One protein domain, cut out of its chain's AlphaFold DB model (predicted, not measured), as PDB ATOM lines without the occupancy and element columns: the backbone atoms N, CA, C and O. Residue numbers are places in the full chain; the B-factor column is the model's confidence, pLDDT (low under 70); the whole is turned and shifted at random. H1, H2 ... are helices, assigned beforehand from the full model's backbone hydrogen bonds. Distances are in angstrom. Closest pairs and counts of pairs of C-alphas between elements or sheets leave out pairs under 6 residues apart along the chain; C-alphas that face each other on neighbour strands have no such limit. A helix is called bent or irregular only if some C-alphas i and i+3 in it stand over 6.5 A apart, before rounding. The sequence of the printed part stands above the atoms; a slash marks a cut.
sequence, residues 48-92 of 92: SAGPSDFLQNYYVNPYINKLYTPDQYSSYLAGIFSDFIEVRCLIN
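AT A GLANCE: This is residues 48 to 92 of the 92 residues of an uncharacterized protein of Nelumbo nucifera (UniProt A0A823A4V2). One long helix, H2, makes the long axis, and a short helix, H1, lies loosely near its first part and runs the opposite way; a loop of residues 60 to 69 turns round from H1 into H2 at one end. At the other end residues 82 to 92, of which 82 to 86 belong to H2, stick out as a free arm that adds much of the length. The printed part has 45 residues with two named helices, H1 then H2, and no named strand; the class is all helix. The whole is loose, with a radius of gyration of the C-alphas of 12.8 A, and spans 42 by 17 by 15 A.

HOW THE PARTS SIT: H2, residues 70 to 86, is the longest helix, and H1, residues 52 to 59, is close to it but not clearly touching, with 2 pairs of C-alphas within 8 A. The closest C-alphas of the two are those of Tyr 58 and Tyr 73, 7.6 A apart. Their centres are 13.2 A apart. They run opposite ways at a tilt of 36 degrees, only just steep. In H2 every O i to N i+4 pair is within hydrogen-bond range; in H1 3 of 4 are.

IN THESE COORDINATES: H2 measures 23.7 A from C-alpha 70 at (127.179, 132.286, 127.249) to C-alpha 86 at (149.379, 124.101, 127.104). H1 measures 10.0 A and begins at C-alpha 52, at (130.812, 125.735, 139.049). H1 is neither bent nor irregular, but only just: C-alphas 56 and 59 are 6.3 A apart.

THE WHOLE: The two C-alphas farthest apart are those of Lys 66 and Asn 92, at 42.3 A. Without residues 82 to 92 the body spans 26 by 16 by 11 A. The link from H1 to H2, 10 residues, is short, and the printed part has no cut. Mean pLDDT of the printed part is 83.8; residues 87 to 92, up to the chain's last residue, are under 70.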
ATOM      1  N   SER A  48     140.735 119.099 136.549       87.44
ATOM      2  CA  SER A  48     139.275 119.143 136.482       87.44
ATOM      3  C   SER A  48     138.778 120.579 136.530       87.44
ATOM      4  O   SER A  48     139.125 121.323 137.445       87.44
ATOM      5  N   ALA A  49     137.907 120.916 135.588       85.62
ATOM      6  CA  ALA A  49     137.090 122.119 135.586       85.62
ATOM      7  C   ALA A  49     135.623 121.706 135.452       85.62
ATOM      8  O   ALA A  49     135.331 120.633 134.915       85.62
ATOM      9  N   GLY A  50     134.695 122.516 135.955       84.06
ATOM     10  CA  GLY A  50     133.304 122.092 136.052       84.06
ATOM     11  C   GLY A  50     132.275 123.211 135.947       84.06
ATOM     12  O   GLY A  50     132.615 124.389 135.880       84.06
ATOM     13  N   PRO A  51     130.977 122.855 135.977       86.19
ATOM     14  CA  PRO A  51     129.877 123.815 135.842       86.19
ATOM     15  C   PRO A  51     129.921 124.960 136.863       86.19
ATOM     16  O   PRO A  51     129.417 126.050 136.596       86.19
ATOM     17  N   SER A  52     130.548 124.729 138.019       86.44
ATOM     18  CA  SER A  52     130.812 125.735 139.049       86.44
ATOM     19  C   SER A  52     131.573 126.950 138.514       86.44
ATOM     20  O   SER A  52     131.233 128.074 138.881       86.44
ATOM     21  N   ASP A  53     132.530 126.741 137.602       86.81
ATOM     22  CA  ASP A  53     133.317 127.810 136.975       86.81
ATOM     23  C   ASP A  53     132.444 128.741 136.127       86.81
ATOM     24  O   ASP A  53     132.774 129.912 135.947       86.81
ATOM     25  N   PHE A  54     131.298 128.246 135.656       88.88
ATOM     26  CA  PHE A  54     130.299 129.025 134.939       88.88
ATOM     27  C   PHE A  54     129.282 129.646 135.902       88.88
ATOM     28  O   PHE A  54     129.063 130.855 135.892       88.88
ATOM     29  N   LEU A  55     128.669 128.840 136.774       86.31
ATOM     30  CA  LEU A  55     127.590 129.292 137.655       86.31
ATOM     31  C   LEU A  55     128.025 130.449 138.557       86.31
ATOM     32  O   LEU A  55     127.341 131.467 138.638       86.31
ATOM     33  N   GLN A  56     129.176 130.299 139.205       81.62
ATOM     34  CA  GLN A  56     129.637 131.221 140.239       81.62
ATOM     35  C   GLN A  56     130.242 132.500 139.656       81.62
ATOM     36  O   GLN A  56     130.122 133.561 140.262       81.62
ATOM     37  N   ASN A  57     130.854 132.413 138.472       83.25
ATOM     38  CA  ASN A  57     131.564 133.539 137.869       83.25
ATOM     39  C   ASN A  57     130.747 134.277 136.803       83.25
ATOM     40  O   ASN A  57     130.916 135.482 136.648       83.25
ATOM     41  N   TYR A  58     129.873 133.583 136.070       90.88
ATOM     42  CA  TYR A  58     129.056 134.179 135.015       90.88
ATOM     43  C   TYR A  58     127.657 134.509 135.520       90.88
ATOM     44  O   TYR A  58     127.300 135.678 135.608       90.88
ATOM     45  N   TYR A  59     126.862 133.503 135.900       88.56
ATOM     46  CA  TYR A  59     125.439 133.725 136.190       88.56
ATOM     47  C   TYR A  59     125.193 134.557 137.452       88.56
ATOM     48  O   TYR A  59     124.206 135.288 137.510       88.56
ATOM     49  N   VAL A  60     126.085 134.474 138.441       86.62
ATOM     50  CA  VAL A  60     125.982 135.244 139.691       86.62
ATOM     51  C   VAL A  60     126.577 136.653 139.564       86.62
ATOM     52  O   VAL A  60     126.159 137.550 140.293       86.62
ATOM     53  N   ASN A  61     127.517 136.892 138.639       84.19
ATOM     54  CA  ASN A  61     128.198 138.182 138.513       84.19
ATOM     55  C   ASN A  61     127.551 139.063 137.422       84.19
ATOM     56  O   ASN A  61     127.814 138.862 136.230       84.19
ATOM     57  N   PRO A  62     126.768 140.096 137.794       86.12
ATOM     58  CA  PRO A  62     126.053 140.933 136.834       86.12
ATOM     59  C   PRO A  62     126.974 141.805 135.970       86.12
ATOM     60  O   PRO A  62     126.523 142.374 134.977       86.12
ATOM     61  N   TYR A  63     128.247 141.963 136.344       88.12
ATOM     62  CA  TYR A  63     129.225 142.669 135.520       88.12
ATOM     63  C   TYR A  63     129.754 141.774 134.401       88.12
ATOM     64  O   TYR A  63     130.015 142.268 133.313       88.12
ATOM     65  N   ILE A  64     129.869 140.464 134.633       87.69
ATOM     66  CA  ILE A  64     130.361 139.510 133.634       87.69
ATOM     67  C   ILE A  64     129.240 139.086 132.680       87.69
ATOM     68  O   ILE A  64     129.439 139.133 131.465       87.69
ATOM     69  N   ASN A  65     128.049 138.743 133.188       90.25
ATOM     70  CA  ASN A  65     126.960 138.265 132.323       90.25
ATOM     71  C   ASN A  65     126.392 139.330 131.370       90.25
ATOM     72  O   ASN A  65     125.774 138.982 130.370       90.25
ATOM     73  N   LYS A  66     126.611 140.621 131.654       92.75
ATOM     74  CA  LYS A  66     126.253 141.729 130.756       92.75
ATOM     75  C   LYS A  66     127.291 141.972 129.660       92.75
ATOM     76  O   LYS A  66     126.954 142.589 128.657       92.75
ATOM     77  N   LEU A  67     128.536 141.538 129.864       92.75
ATOM     78  CA  LEU A  67     129.646 141.773 128.936       92.75
ATOM     79  C   LEU A  67     129.835 140.631 127.936       92.75
ATOM     80  O   LEU A  67     130.294 140.873 126.823       92.75
ATOM     81  N   TYR A  68     129.481 139.405 128.320       94.00
ATOM     82  CA  TYR A  68     129.673 138.219 127.494       94.00
ATOM     83  C   TYR A  68     128.359 137.468 127.305       94.00
ATOM     84  O   TYR A  68     127.590 137.290 128.247       94.00
ATOM     85  N   THR A  69     128.124 136.960 126.100       96.25
ATOM     86  CA  THR A  69     127.141 135.889 125.876       96.25
ATOM     87  C   THR A  69     127.642 134.571 126.485       96.25
ATOM     88  O   THR A  69     128.851 134.423 126.702       96.25
ATOM     89  N   PRO A  70     126.758 133.587 126.736       94.44
ATOM     90  CA  PRO A  70     127.179 132.286 127.249       94.44
ATOM     91  C   PRO A  70     128.246 131.608 126.382       94.44
ATOM     92  O   PRO A  70     129.220 131.088 126.918       94.44
ATOM     93  N   ASP A  71     128.129 131.685 125.054       96.00
ATOM     94  CA  ASP A  71     129.090 131.075 124.125       96.00
ATOM     95  C   ASP A  71     130.462 131.762 124.166       96.00
ATOM     96  O   ASP A  71     131.505 131.100 124.149       96.00
ATOM     97  N   GLN A  72     130.480 133.094 124.278       96.19
ATOM     98  CA  GLN A  72     131.723 133.850 124.453       96.19
ATOM     99  C   GLN A  72     132.403 133.497 125.777       96.19
ATOM    100  O   GLN A  72     133.619 133.314 125.806       96.19
ATOM    101  N   TYR A  73     131.634 133.362 126.859       94.00
ATOM    102  CA  TYR A  73     132.190 132.999 128.159       94.00
ATOM    103  C   TYR A  73     132.666 131.537 128.216       94.00
ATOM    104  O   TYR A  73     133.719 131.254 128.781       94.00
ATOM    105  N   SER A  74     131.961 130.614 127.560       92.94
ATOM    106  CA  SER A  74     132.424 129.233 127.368       92.94
ATOM    107  C   SER A  74     133.752 129.183 126.616       92.94
ATOM    108  O   SER A  74     134.689 128.525 127.063       92.94
ATOM    109  N   SER A  75     133.861 129.924 125.509       94.88
ATOM    110  CA  SER A  75     135.097 130.007 124.716       94.88
ATOM    111  C   SER A  75     136.246 130.606 125.529       94.88
ATOM    112  O   SER A  75     137.382 130.143 125.459       94.88
ATOM    113  N   TYR A  76     135.936 131.603 126.354       92.62
ATOM    114  CA  TYR A  76     136.874 132.227 127.273       92.62
ATOM    115  C   TYR A  76     137.419 131.251 128.327       92.62
ATOM    116  O   TYR A  76     138.632 131.164 128.518       92.62
ATOM    117  N   LEU A  77     136.541 130.486 128.987       92.06
ATOM    118  CA  LEU A  77     136.951 129.460 129.950       92.06
ATOM    119  C   LEU A  77     137.770 128.354 129.280       92.06
ATOM    120  O   LEU A  77     138.816 127.972 129.802       92.06
ATOM    121  N   ALA A  78     137.337 127.879 128.109       91.44
ATOM    122  CA  ALA A  78     138.079 126.894 127.330       91.44
ATOM    123  C   ALA A  78     139.493 127.392 126.994       91.44
ATOM    124  O   ALA A  78     140.442 126.626 127.133       91.44
ATOM    125  N   GLY A  79     139.645 128.672 126.637       92.06
ATOM    126  CA  GLY A  79     140.948 129.306 126.436       92.06
ATOM    127  C   GLY A  79     141.809 129.277 127.698       92.06
ATOM    128  O   GLY A  79     142.927 128.783 127.653       92.06
ATOM    129  N   ILE A  80     141.270 129.692 128.850       90.31
ATOM    130  CA  ILE A  80     142.013 129.676 130.126       90.31
ATOM    131  C   ILE A  80     142.496 128.268 130.490       90.31
ATOM    132  O   ILE A  80     143.639 128.102 130.917       90.31
ATOM    133  N   PHE A  81     141.632 127.256 130.369       89.88
ATOM    134  CA  PHE A  81     142.003 125.880 130.702       89.88
ATOM    135  C   PHE A  81     142.969 125.282 129.682       89.88
ATOM    136  O   PHE A  81     143.889 124.570 130.078       89.88
ATOM    137  N   SER A  82     142.794 125.602 128.398       89.56
ATOM    138  CA  SER A  82     143.732 125.187 127.354       89.56
ATOM    139  C   SER A  82     145.097 125.799 127.612       89.56
ATOM    140  O   SER A  82     146.051 125.046 127.719       89.56
ATOM    141  N   ASP A  83     145.186 127.109 127.856       88.38
ATOM    142  CA  ASP A  83     146.440 127.786 128.200       88.38
ATOM    143  C   ASP A  83     147.095 127.151 129.432       88.38
ATOM    144  O   ASP A  83     148.294 126.901 129.438       88.38
ATOM    145  N   PHE A  84     146.321 126.838 130.475       87.06
ATOM    146  CA  PHE A  84     146.853 126.208 131.685       87.06
ATOM    147  C   PHE A  84     147.487 124.833 131.415       87.06
ATOM    148  O   PHE A  84     148.519 124.512 132.004       87.06
ATOM    149  N   ILE A  85     146.894 124.039 130.521       86.38
ATOM    150  CA  ILE A  85     147.403 122.717 130.126       86.38
ATOM    151  C   ILE A  85     148.535 122.847 129.091       86.38
ATOM    152  O   ILE A  85     149.498 122.081 129.115       86.38
ATOM    153  N   GLU A  86     148.435 123.823 128.188       81.50
ATOM    154  CA  GLU A  86     149.379 124.101 127.104       81.50
ATOM    155  C   GLU A  86     150.617 124.868 127.543       81.50
ATOM    156  O   GLU A  86     151.520 125.016 126.716       81.50
ATOM    157  N   VAL A  87     150.724 125.298 128.810       59.84
ATOM    158  CA  VAL A  87     152.002 125.683 129.436       59.84
ATOM    159  C   VAL A  87     152.934 124.456 129.425       59.84
ATOM    160  O   VAL A  87     153.210 123.769 130.406       59.84
ATOM    161  N   ARG A  88     153.441 124.182 128.225       50.16
ATOM    162  CA  ARG A  88     154.538 123.325 127.831       50.16
ATOM    163  C   ARG A  88     155.781 123.929 128.459       50.16
ATOM    164  O   ARG A  88     156.437 124.732 127.810       50.16
ATOM    165  N   CYS A  89     156.058 123.606 129.719       44.12
ATOM    166  CA  CYS A  89     157.403 123.356 130.264       44.12
ATOM    167  C   CYS A  89     157.339 123.216 131.800       44.12
ATOM    168  O   CYS A  89     157.877 124.047 132.525       44.12
ATOM    169  N   LEU A  90     156.666 122.190 132.330       47.22
ATOM    170  CA  LEU A  90     156.909 121.720 133.712       47.22
ATOM    171  C   LEU A  90     157.291 120.237 133.769       47.22
ATOM    172  O   LEU A  90     157.274 119.614 134.828       47.22
ATOM    173  N   ILE A  91     157.661 119.693 132.611       45.78
ATOM    174  CA  ILE A  91     158.276 118.378 132.461       45.78
ATOM    175  C   ILE A  91     159.615 118.598 131.745       45.78
ATOM    176  O   ILE A  91     159.756 118.305 130.562       45.78
ATOM    177  N   ASN A  92     160.560 119.225 132.441       37.31
ATOM    178  CA  ASN A  92     161.996 119.134 132.177       37.31
ATOM    179  C   ASN A  92     162.705 119.050 133.523       37.31
ATOM    180  O   ASN A  92     162.389 119.903 134.382       37.31
TER     181      ASN A  92